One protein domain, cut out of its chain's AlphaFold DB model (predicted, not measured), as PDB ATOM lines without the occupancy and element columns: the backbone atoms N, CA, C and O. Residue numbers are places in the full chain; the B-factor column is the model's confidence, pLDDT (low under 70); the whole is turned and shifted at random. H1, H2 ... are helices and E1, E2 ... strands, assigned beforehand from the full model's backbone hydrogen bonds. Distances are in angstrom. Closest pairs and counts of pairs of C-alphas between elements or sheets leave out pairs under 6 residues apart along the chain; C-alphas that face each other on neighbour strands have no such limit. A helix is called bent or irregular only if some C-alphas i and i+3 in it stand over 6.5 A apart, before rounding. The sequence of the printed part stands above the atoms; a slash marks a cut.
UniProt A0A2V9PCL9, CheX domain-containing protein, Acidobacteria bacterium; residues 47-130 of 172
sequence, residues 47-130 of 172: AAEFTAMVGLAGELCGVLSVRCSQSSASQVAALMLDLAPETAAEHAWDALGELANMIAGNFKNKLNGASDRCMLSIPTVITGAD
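What this domain is: This is residues 47 to 130 of the 172 residues of the protein "CheX domain-containing protein" of Acidobacteria bacterium (UniProt A0A2V9PCL9). One long, narrow antiparallel sheet has helix H2 running along one face, with the other face bare; E1 lies between E2 on one side and short E3 and E4, one after the other, on the other side. H1 packs across the first part of H2, near one end of the sheet. The 84 printed residues hold four named strands and two named helices, in the order E1 E2 H1 H2 E3 E4, a mixed class. The whole is flat, 43 by 30 by 16 A, and only just compact, close to loose, with a radius of gyration of the C-alphas of 13.9 A.

How they stand to each other: E1, residues 50 to 58, forms a hairpin with E2, residues 62 to 68; N 52 and O 66 are 2.9 A apart, within hydrogen-bond range. On the other side of E1, E3, residues 118 to 120, is antiparallel to it, with N 119 and O 57 at 2.7 A, as is E4, residues 124 to 127, with N 53 and O 124 at 2.8 A. H2, residues 85 to 110, is on this branched sheet at a height of 9.2 A, over E1, E2 and E4; its closest C-alphas to E1 are those of Gly 97 and Ala 52, 5.6 A. H1, residues 70 to 81, only grazes the sheet with residues 70 to 74. It touches H2 residues 85 to 96 alone, about perpendicular at 77 degrees, closest at the C-alphas of Ser 74 and Ala 89, 4.4 A. In H1 every O i to N i+4 pair is within hydrogen-bond range; in H2, 17 of 22 are.

Where its parts are: E1 begins at C-alpha 50 (202.989, 93.361, 98.065) and spans 26.7 A; E2 spans 19.7 A and H1 16.3 A. H2 spans 32.8 A to C-alpha 110 (184.145, 93.143, 116.249), with a kink of 65 degrees near residue 92; it is irregular, C-alphas 90 and 93 being 7.4 A apart. E4 ends at C-alpha 127 (204.684, 96.856, 95.457).

The domain as a whole: The C-alphas farthest apart, of Glu 86 and Gly 113, are 43.2 A apart. The printed part has no cut and no long link. Residues 47 to 48 and 112 to 116 have pLDDT under 70.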
ATOM      1  N   ALA A  47     210.380  88.029 101.667       64.19
ATOM      2  CA  ALA A  47     210.138  88.344 100.258       64.19
ATOM      3  C   ALA A  47     208.696  88.844 100.012       64.19
ATOM      4  O   ALA A  47     208.025  88.409  99.080       64.19
ATOM      5  N   ALA A  48     208.156  89.683 100.904       69.75
ATOM      6  CA  ALA A  48     206.845  90.293 100.669       69.75
ATOM      7  C   ALA A  48     206.957  91.421  99.635       69.75
ATOM      8  O   ALA A  48     207.378  92.527  99.966       69.75
ATOM      9  N   GLU A  49     206.545  91.122  98.408       84.19
ATOM     10  CA  GLU A  49     206.539  92.054  97.281       84.19
ATOM     11  C   GLU A  49     205.323  92.980  97.303       84.19
ATOM     12  O   GLU A  49     205.422  94.098  96.818       84.19
ATOM     13  N   PHE A  50     204.210  92.564  97.917       88.44
ATOM     14  CA  PHE A  50     202.989  93.361  98.065       88.44
ATOM     15  C   PHE A  50     202.739  93.673  99.532       88.44
ATOM     16  O   PHE A  50     202.803  92.784 100.387       88.44
ATOM     17  N   THR A  51     202.388  94.925  99.815       90.25
ATOM     18  CA  THR A  51     201.813  95.326 101.097       90.25
ATOM     19  C   THR A  51     200.584  96.193 100.860       90.25
ATOM     20  O   THR A  51     200.705  97.299 100.341       90.25
ATOM     21  N   ALA A  52     199.417  95.708 101.277       91.38
ATOM     22  CA  ALA A  52     198.189  96.490 101.365       91.38
ATOM     23  C   ALA A  52     198.008  97.009 102.793       91.38
ATOM     24  O   ALA A  52     198.305  96.293 103.749       91.38
ATOM     25  N   MET A  53     197.547  98.246 102.951       91.94
ATOM     26  CA  MET A  53     197.426  98.910 104.246       91.94
ATOM     27  C   MET A  53     196.111  99.661 104.370       91.94
ATOM     28  O   MET A  53     195.674 100.306 103.420       91.94
ATOM     29  N   VAL A  54     195.539  99.641 105.569       91.62
ATOM     30  CA  VAL A  54     194.367 100.436 105.941       91.62
ATOM     31  C   VAL A  54     194.629 101.065 107.301       91.62
ATOM     32  O   VAL A  54     194.947 100.375 108.270       91.62
ATOM     33  N   GLY A  55     194.519 102.386 107.374       88.69
ATOM     34  CA  GLY A  55     194.610 103.122 108.625       88.69
ATOM     35  C   GLY A  55     193.304 103.037 109.408       88.69
ATOM     36  O   GLY A  55     192.227 103.219 108.841       88.69
ATOM     37  N   LEU A  56     193.410 102.805 110.714       86.00
ATOM     38  CA  LEU A  56     192.357 103.057 111.692       86.00
ATOM     39  C   LEU A  56     192.643 104.386 112.393       86.00
ATOM     40  O   LEU A  56     193.766 104.628 112.838       86.00
ATOM     41  N   ALA A  57     191.617 105.221 112.527       82.75
ATOM     42  CA  ALA A  57     191.670 106.456 113.299       82.75
ATOM     43  C   ALA A  57     190.428 106.592 114.186       82.75
ATOM     44  O   ALA A  57     189.326 106.276 113.744       82.75
ATOM     45  N   GLY A  58     190.577 107.097 115.411       79.62
ATOM     46  CA  GLY A  58     189.465 107.278 116.347       79.62
ATOM     47  C   GLY A  58     189.855 106.894 117.768       79.62
ATOM     48  O   GLY A  58     190.919 107.283 118.241       79.62
ATOM     49  N   GLU A  59     188.999 106.129 118.448       74.75
ATOM     50  CA  GLU A  59     189.330 105.566 119.768       74.75
ATOM     51  C   GLU A  59     190.451 104.523 119.706       74.75
ATOM     52  O   GLU A  59     191.250 104.426 120.635       74.75
ATOM     53  N   LEU A  60     190.536 103.784 118.597       75.56
ATOM     54  CA  LEU A  60     191.684 102.959 118.252       75.56
ATOM     55  C   LEU A  60     192.370 103.564 117.025       75.56
ATOM     56  O   LEU A  60     191.746 103.747 115.979       75.56
ATOM     57  N   CYS A  61     193.662 103.847 117.159       79.56
ATOM     58  CA  CYS A  61     194.502 104.340 116.076       79.56
ATOM     59  C   CYS A  61     195.563 103.296 115.740       79.56
ATOM     60  O   CYS A  61     196.199 102.747 116.636       79.56
ATOM     61  N   GLY A  62     195.775 103.038 114.454       83.50
ATOM     62  CA  GLY A  62     196.771 102.070 114.014       83.50
ATOM     63  C   GLY A  62     196.756 101.861 112.510       83.50
ATOM     64  O   GLY A  62     195.978 102.480 111.787       83.50
ATOM     65  N   VAL A  63     197.621 100.973 112.033       86.19
ATOM     66  CA  VAL A  63     197.663 100.571 110.625       86.19
ATOM     67  C   VAL A  63     197.539  99.060 110.559       86.19
ATOM     68  O   VAL A  63     198.381  98.338 111.090       86.19
ATOM     69  N   LEU A  64     196.495  98.586 109.888       89.06
ATOM     70  CA  LEU A  64     196.388  97.198 109.472       89.06
ATOM     71  C   LEU A  64     197.185  97.034 108.183       89.06
ATOM     72  O   LEU A  64     197.015  97.825 107.259       89.06
ATOM     73  N   SER A  65     198.040  96.015 108.112       88.75
ATOM     74  CA  SER A  65     198.782  95.705 106.890       88.75
ATOM     75  C   SER A  65     198.704  94.223 106.546       88.75
ATOM     76  O   SER A  65     198.847  93.369 107.418       88.75
ATOM     77  N   VAL A  66     198.489  93.930 105.267       88.75
ATOM     78  CA  VAL A  66     198.513  92.585 104.688       88.75
ATOM     79  C   VAL A  66     199.712  92.514 103.760       88.75
ATOM     80  O   VAL A  66     199.814  93.292 102.813       88.75
ATOM     81  N   ARG A  67     200.637  91.594 104.042       87.81
ATOM     82  CA  ARG A  67     201.891  91.439 103.297       87.81
ATOM     83  C   ARG A  67     201.960  90.063 102.661       87.81
ATOM     84  O   ARG A  67     201.735  89.070 103.347       87.81
ATOM     85  N   CYS A  68     202.298  89.996 101.379       86.56
ATOM     86  CA  CYS A  68     202.417  88.724 100.676       86.56
ATOM     87  C   CYS A  68     203.362  88.807  99.464       86.56
ATOM     88  O   CYS A  68     203.822  89.886  99.088       86.56
ATOM     89  N   SER A  69     203.701  87.650  98.895       88.19
ATOM     90  CA  SER A  69     204.473  87.561  97.645       88.19
ATOM     91  C   SER A  69     203.596  87.879  96.427       88.19
ATOM     92  O   SER A  69     202.372  87.760  96.515       88.19
ATOM     93  N   GLN A  70     204.199  88.186  95.273       86.69
ATOM     94  CA  GLN A  70     203.474  88.355  94.004       86.69
ATOM     95  C   GLN A  70     202.608  87.129  93.673       86.69
ATOM     96  O   GLN A  70     201.472  87.273  93.217       86.69
ATOM     97  N   SER A  71     203.120  85.920  93.925       87.25
ATOM     98  CA  SER A  71     202.383  84.678  93.652       87.25
ATOM     99  C   SER A  71     201.100  84.574  94.486       87.25
ATOM    100  O   SER A  71     200.032  84.279  93.955       87.25
ATOM    101  N   SER A  72     201.182  84.908  95.776       87.88
ATOM    102  CA  SER A  72     200.039  84.903  96.689       87.88
ATOM    103  C   SER A  72     199.035  86.002  96.342       87.88
ATOM    104  O   SER A  72     197.836  85.748  96.348       87.88
ATOM    105  N   ALA A  73     199.517  87.198  95.995       89.12
ATOM    106  CA  ALA A  73     198.683  88.321  95.570       89.12
ATOM    107  C   ALA A  73     197.858  87.978  94.319       89.12
ATOM    108  O   ALA A  73     196.648  88.191  94.281       89.12
ATOM    109  N   SER A  74     198.510  87.379  93.320       90.12
ATOM    110  CA  SER A  74     197.866  86.967  92.067       90.12
ATOM    111  C   SER A  74     196.841  85.855  92.309       90.12
ATOM    112  O   SER A  74     195.769  85.862  91.713       90.12
ATOM    113  N   GLN A  75     197.125  84.932  93.233       89.25
ATOM    114  CA  GLN A  75     196.186  83.877  93.612       89.25
ATOM    115  C   GLN A  75     194.964  84.416  94.369       89.25
ATOM    116  O   GLN A  75     193.852  83.963  94.110       89.25
ATOM    117  N   VAL A  76     195.140  85.392  95.266       90.56
ATOM    118  CA  VAL A  76     194.007  86.090  95.902       90.56
ATOM    119  C   VAL A  76     193.125  86.730  94.848       90.56
ATOM    120  O   VAL A  76     191.917  86.527  94.881       90.56
ATOM    121  N   ALA A  77     193.714  87.461  93.901       92.94
ATOM    122  CA  ALA A  77     192.954  88.084  92.827       92.94
ATOM    123  C   ALA A  77     192.213  87.054  91.970       92.94
ATOM    124  O   ALA A  77     191.038  87.247  91.678       92.94
ATOM    125  N   ALA A  78     192.861  85.936  91.629       92.62
ATOM    126  CA  ALA A  78     192.247  84.865  90.851       92.62
ATOM    127  C   ALA A  78     191.015  84.295  91.563       92.62
ATOM    128  O   ALA A  78     189.966  84.138  90.950       92.62
ATOM    129  N   LEU A  79     191.128  84.043  92.871       91.62
ATOM    130  CA  LEU A  79     190.047  83.483  93.681       91.62
ATOM    131  C   LEU A  79     188.928  84.496  93.959       91.62
ATOM    132  O   LEU A  79     187.761  84.125  93.924       91.62
ATOM    133  N   MET A  80     189.264  85.764  94.209       91.94
ATOM    134  CA  MET A  80     188.274  86.813  94.479       91.94
ATOM    135  C   MET A  80     187.486  87.222  93.231       91.94
ATOM    136  O   MET A  80     186.325  87.608  93.348       91.94
ATOM    137  N   LEU A  81     188.117  87.177  92.056       91.19
ATOM    138  CA  LEU A  81     187.533  87.640  90.793       91.19
ATOM    139  C   LEU A  81     187.077  86.496  89.877       91.19
ATOM    140  O   LEU A  81     186.554  86.771  88.801       91.19
ATOM    141  N   ASP A  82     187.283  85.241  90.290       91.56
ATOM    142  CA  ASP A  82     187.040  84.035  89.484       91.56
ATOM    143  C   ASP A  82     187.740  84.106  88.108       91.56
ATOM    144  O   ASP A  82     187.160  83.862  87.047       91.56
ATOM    145  N   LEU A  83     189.015  84.512  88.131       90.44
ATOM    146  CA  LEU A  83     189.865  84.702  86.952       90.44
ATOM    147  C   LEU A  83     190.981  83.657  86.882       90.44
ATOM    148  O   LEU A  83     191.429  83.111  87.891       90.44
ATOM    149  N   ALA A  84     191.491  83.429  85.672       86.31
ATOM    150  CA  ALA A  84     192.690  82.624  85.479       86.31
ATOM    151  C   ALA A  84     193.922  83.317  86.111       86.31
ATOM    152  O   ALA A  84     194.017  84.549  86.065       86.31
ATOM    153  N   PRO A  85     194.888  82.573  86.688       76.88
ATOM    154  CA  PRO A  85     196.050  83.157  87.365       76.88
ATOM    155  C   PRO A  85     196.869  84.126  86.502       76.88
ATOM    156  O   PRO A  85     197.446  85.080  87.022       76.88
ATOM    157  N   GLU A  86     196.908  83.895  85.188       80.44
ATOM    158  CA  GLU A  86     197.681  84.683  84.227       80.44
ATOM    159  C   GLU A  86     197.104  86.090  84.032       80.44
ATOM    160  O   GLU A  86     197.861  87.037  83.841       80.44
ATOM    161  N   THR A  87     195.778  86.239  84.108       85.88
ATOM    162  CA  THR A  87     195.090  87.536  83.990       85.88
ATOM    163  C   THR A  87     194.868  88.189  85.352       85.88
ATOM    164  O   THR A  87     194.850  89.412  85.468       85.88
ATOM    165  N   ALA A  88     194.760  87.389  86.413       87.19
ATOM    166  CA  ALA A  88     194.537  87.870  87.772       87.19
ATOM    167  C   ALA A  88     195.688  88.725  88.329       87.19
ATOM    168  O   ALA A  88     195.457  89.585  89.180       87.19
ATOM    169  N   ALA A  89     196.920  88.523  87.849       85.94
ATOM    170  CA  ALA A  89     198.088  89.280  88.299       85.94
ATOM    171  C   ALA A  89     197.937  90.801  88.095       85.94
ATOM    172  O   ALA A  89     198.404  91.580  88.928       85.94
ATOM    173  N   GLU A  90     197.238  91.231  87.039       89.75
ATOM    174  CA  GLU A  90     196.964  92.650  86.757       89.75
ATOM    175  C   GLU A  90     196.005  93.270  87.787       89.75
ATOM    176  O   GLU A  90     196.083  94.461  88.087       89.75
ATOM    177  N   HIS A  91     195.155  92.444  88.401       92.62
ATOM    178  CA  HIS A  91     194.174  92.842  89.408       92.62
ATOM    179  C   HIS A  91     194.645  92.610  90.852       92.62
ATOM    180  O   HIS A  91     193.906  92.889  91.795       92.62
ATOM    181  N   ALA A  92     195.881  92.137  91.049       91.00
ATOM    182  CA  ALA A  92     196.445  91.828  92.365       91.00
ATOM    183  C   ALA A  92     196.377  93.008  93.347       91.00
ATOM    184  O   ALA A  92     196.113  92.823  94.535       91.00
ATOM    185  N   TRP A  93     196.591  94.224  92.848       91.62
ATOM    186  CA  TRP A  93     196.561  95.451  93.638       91.62
ATOM    187  C   TRP A  93     195.170  95.763  94.176       91.62
ATOM    188  O   TRP A  93     195.017  96.051  95.358       91.62
ATOM    189  N   ASP A  94     194.169  95.678  93.304       93.38
ATOM    190  CA  ASP A  94     192.779  95.968  93.639       93.38
ATOM    191  C   ASP A  94     192.236  94.910  94.602       93.38
ATOM    192  O   ASP A  94     191.774  95.231  95.694       93.38
ATOM    193  N   ALA A  95     192.445  93.630  94.277       93.56
ATOM    194  CA  ALA A  95     192.016  92.517  95.115       93.56
ATOM    195  C   ALA A  95     192.637  92.563  96.520       93.56
ATOM    196  O   ALA A  95     191.933  92.382  97.511       93.56
ATOM    197  N   LEU A  96     193.942  92.842  96.641       93.56
ATOM    198  CA  LEU A  96     194.583  92.984  97.953       93.56
ATOM    199  C   LEU A  96     194.119  94.227  98.715       93.56
ATOM    200  O   LEU A  96     194.015  94.175  99.942       93.56
ATOM    201  N   GLY A  97     193.869  95.335  98.015       93.62
ATOM    202  CA  GLY A  97     193.327  96.553  98.610       93.62
ATOM    203  C   GLY A  97     191.940  96.316  99.202       93.62
ATOM    204  O   GLY A  97     191.717  96.604 100.379       93.62
ATOM    205  N   GLU A  98     191.047  95.710  98.421       95.12
ATOM    206  CA  GLU A  98     189.701  95.339  98.857       95.12
ATOM    207  C   GLU A  98     189.734  94.308  99.983       95.12
ATOM    208  O   GLU A  98     189.046  94.463 100.991       95.12
ATOM    209  N   LEU A  99     190.609  93.303  99.891       94.12
ATOM    210  CA  LEU A  99     190.784  92.323 100.956       94.12
ATOM    211  C   LEU A  99     191.217  92.988 102.271       94.12
ATOM    212  O   LEU A  99     190.625  92.731 103.318       94.12
ATOM    213  N   ALA A 100     192.221  93.870 102.234       93.50
ATOM    214  CA  ALA A 100     192.682  94.590 103.420       93.50
ATOM    215  C   ALA A 100     191.581  95.491 104.005       93.50
ATOM    216  O   ALA A 100     191.402  95.531 105.225       93.50
ATOM    217  N   ASN A 101     190.815  96.166 103.146       94.44
ATOM    218  CA  ASN A 101     189.679  96.992 103.541       94.44
ATOM    219  C   ASN A 101     188.574  96.167 104.214       94.44
ATOM    220  O   ASN A 101     188.080  96.535 105.281       94.44
ATOM    221  N   MET A 102     188.245  94.999 103.661       94.56
ATOM    222  CA  MET A 102     187.268  94.082 104.244       94.56
ATOM    223  C   MET A 102     187.718  93.515 105.591       94.56
ATOM    224  O   MET A 102     186.911  93.449 106.519       94.56
ATOM    225  N   ILE A 103     188.997  93.146 105.738       93.50
ATOM    226  CA  ILE A 103     189.546  92.684 107.024       93.50
ATOM    227  C   ILE A 103     189.473  93.807 108.056       93.50
ATOM    228  O   ILE A 103     189.001  93.575 109.167       93.50
ATOM    229  N   ALA A 104     189.885  95.026 107.697       91.31
ATOM    230  CA  ALA A 104     189.821  96.178 108.591       91.31
ATOM    231  C   ALA A 104     188.377  96.513 108.997       91.31
ATOM    232  O   ALA A 104     188.115  96.781 110.171       91.31
ATOM    233  N   GLY A 105     187.428  96.432 108.059       91.69
ATOM    234  CA  GLY A 105     185.994  96.581 108.310       91.69
ATOM    235  C   GLY A 105     185.446  95.526 109.265       91.69
ATOM    236  O   GLY A 105     184.793  95.865 110.252       91.69
ATOM    237  N   ASN A 106     185.752  94.250 109.018       92.44
ATOM    238  CA  ASN A 106     185.303  93.160 109.879       92.44
ATOM    239  C   ASN A 106     185.931  93.256 111.279       92.44
ATOM    240  O   ASN A 106     185.235  93.149 112.286       92.44
ATOM    241  N   PHE A 107     187.232  93.544 111.357       90.38
ATOM    242  CA  PHE A 107     187.933  93.776 112.617       90.38
ATOM    243  C   PHE A 107     187.287  94.913 113.414       90.38
ATOM    244  O   PHE A 107     186.924  94.726 114.573       90.38
ATOM    245  N   LYS A 108     187.056  96.061 112.767       87.88
ATOM    246  CA  LYS A 108     186.379  97.217 113.359       87.88
ATOM    247  C   LYS A 108     184.992  96.859 113.905       87.88
ATOM    248  O   LYS A 108     184.649  97.292 115.000       87.88
ATOM    249  N   ASN A 109     184.206  96.064 113.178       89.06
ATOM    250  CA  ASN A 109     182.866  95.650 113.611       89.06
ATOM    251  C   ASN A 109     182.885  94.744 114.849       89.06
ATOM    252  O   ASN A 109     181.920  94.726 115.607       89.06
ATOM    253  N   LYS A 110     183.975  94.002 115.069       86.94
ATOM    254  CA  LYS A 110     184.145  93.143 116.249       86.94
ATOM    255  C   LYS A 110     184.661  93.895 117.479       86.94
ATOM    256  O   LYS A 110     184.648  93.341 118.577       86.94
ATOM    257  N   LEU A 111     185.102  95.146 117.328       82.50
ATOM    258  CA  LEU A 111     185.467  95.997 118.457       82.50
ATOM    259  C   LEU A 111     184.192  96.488 119.153       82.50
ATOM    260  O   LEU A 111     183.572  97.472 118.741       82.50
ATOM    261  N   ASN A 112     183.806  95.794 120.222       67.62
ATOM    262  CA  ASN A 112     182.636  96.123 121.035       67.62
ATOM    263  C   ASN A 112     182.644  97.606 121.455       67.62
ATOM    264  O   ASN A 112     183.467  98.029 122.262       67.62
ATOM    265  N   GLY A 113     181.709  98.396 120.915       65.50
ATOM    266  CA  GLY A 113     181.503  99.804 121.275       65.50
ATOM    267  C   GLY A 113     182.396 100.830 120.565       65.50
ATOM    268  O   GLY A 113     182.084 102.020 120.627       65.50
ATOM    269  N   ALA A 114     183.443 100.397 119.852       60.38
ATOM    270  CA  ALA A 114     184.343 101.284 119.104       60.38
ATOM    271  C   ALA A 114     184.047 101.319 117.592       60.38
ATOM    272  O   ALA A 114     184.592 102.169 116.882       60.38
ATOM    273  N   SER A 115     183.160 100.449 117.089       62.94
ATOM    274  CA  SER A 115     182.741 100.414 115.678       62.94
ATOM    275  C   SER A 115     182.219 101.766 115.176       62.94
ATOM    276  O   SER A 115     182.532 102.179 114.065       62.94
ATOM    277  N   ASP A 116     181.493 102.517 116.001       69.50
ATOM    278  CA  ASP A 116     180.919 103.806 115.580       69.50
ATOM    279  C   ASP A 116     181.892 104.976 115.777       69.50
ATOM    280  O   ASP A 116     181.644 106.094 115.326       69.50
ATOM    281  N   ARG A 117     183.017 104.721 116.452       74.75
ATOM    282  CA  ARG A 117     183.990 105.735 116.881       74.75
ATOM    283  C   ARG A 117     185.354 105.573 116.219       74.75
ATOM    284  O   ARG A 117     186.257 106.362 116.486       74.75
ATOM    285  N   CYS A 118     185.499 104.571 115.354       79.38
ATOM    286  CA  CYS A 118     186.677 104.351 114.527       79.38
ATOM    287  C   CYS A 118     186.337 104.574 113.051       79.38
ATOM    288  O   CYS A 118     185.304 104.131 112.550       79.38
ATOM    289  N   MET A 119     187.224 105.232 112.325       86.56
ATOM    290  CA  MET A 119     187.158 105.450 110.886       86.56
ATOM    291  C   MET A 119     188.257 104.640 110.202       86.56
ATOM    292  O   MET A 119     189.331 104.447 110.769       86.56
ATOM    293  N   LEU A 120     187.970 104.179 108.985       90.50
ATOM    294  CA  LEU A 120     188.935 103.497 108.128       90.50
ATOM    295  C   LEU A 120     189.386 104.449 107.023       90.50
ATOM    296  O   LEU A 120     188.568 105.198 106.483       90.50
ATOM    297  N   SER A 121     190.674 104.429 106.695       91.31
ATOM    298  CA  SER A 121     191.180 105.093 105.496       91.31
ATOM    299  C   SER A 121     190.824 104.298 104.240       91.31
ATOM    300  O   SER A 121     190.464 103.125 104.307       91.31
ATOM    301  N   ILE A 122     191.022 104.915 103.078       93.38
ATOM    302  CA  ILE A 122     191.122 104.160 101.826       93.38
ATOM    303  C   ILE A 122     192.320 103.194 101.886       93.38
ATOM    304  O   ILE A 122     193.329 103.528 102.531       93.38
ATOM    305  N   PRO A 123     192.236 102.014 101.246       92.31
ATOM    306  CA  PRO A 123     193.358 101.095 101.182       92.31
ATOM    307  C   PRO A 123     194.495 101.690 100.347       92.31
ATOM    308  O   PRO A 123     194.276 102.317  99.312       92.31
ATOM    309  N   THR A 124     195.728 101.492 100.804       92.38
ATOM    310  CA  THR A 124     196.946 101.841 100.064       92.38
ATOM    311  C   THR A 124     197.740 100.575  99.802       92.38
ATOM    312  O   THR A 124     198.055  99.848 100.741       92.38
ATOM    313  N   VAL A 125     198.082 100.314  98.543       91.06
ATOM    314  CA  VAL A 125     198.853  99.132  98.147       91.06
ATOM    315  C   VAL A 125     200.198  99.566  97.585       91.06
ATOM    316  O   VAL A 125     200.276 100.453  96.740       91.06
ATOM    317  N   ILE A 126     201.263  98.953  98.090       90.00
ATOM    318  CA  ILE A 126     202.647  99.195  97.691       90.00
ATOM    319  C   ILE A 126     203.201  97.895  97.117       90.00
ATOM    320  O   ILE A 126     203.059  96.845  97.753       90.00
ATOM    321  N   THR A 127     203.887  97.975  95.972       87.81
ATOM    322  CA  THR A 127     204.684  96.856  95.457       87.81
ATOM    323  C   THR A 127     206.145  97.186  95.270       87.81
ATOM    324  O   THR A 127     206.495  98.285  94.842       87.81
ATOM    325  N   GLY A 128     206.983  96.180  95.467       82.00
ATOM    326  CA  GLY A 128     208.391  96.199  95.110       82.00
ATOM    327  C   GLY A 128     209.135  95.061  95.795       82.00
ATOM    328  O   GLY A 128     208.763  94.640  96.884       82.00
ATOM    329  N   ALA A 129     210.203  94.564  95.182       71.88
ATOM    330  CA  ALA A 129     211.031  93.537  95.814       71.88
ATOM    331  C   ALA A 129     211.892  94.106  96.963       71.88
ATOM    332  O   ALA A 129     212.180  93.396  97.923       71.88
ATOM    333  N   ASP A 130     212.226  95.403  96.905       70.31
ATOM    334  CA  ASP A 130     213.204  96.046  97.790       70.31
ATOM    335  C   ASP A 130     212.631  97.290  98.492       70.31
ATOM    336  O   ASP A 130     213.053  98.422  98.247       70.31
TER     337      ASP A 130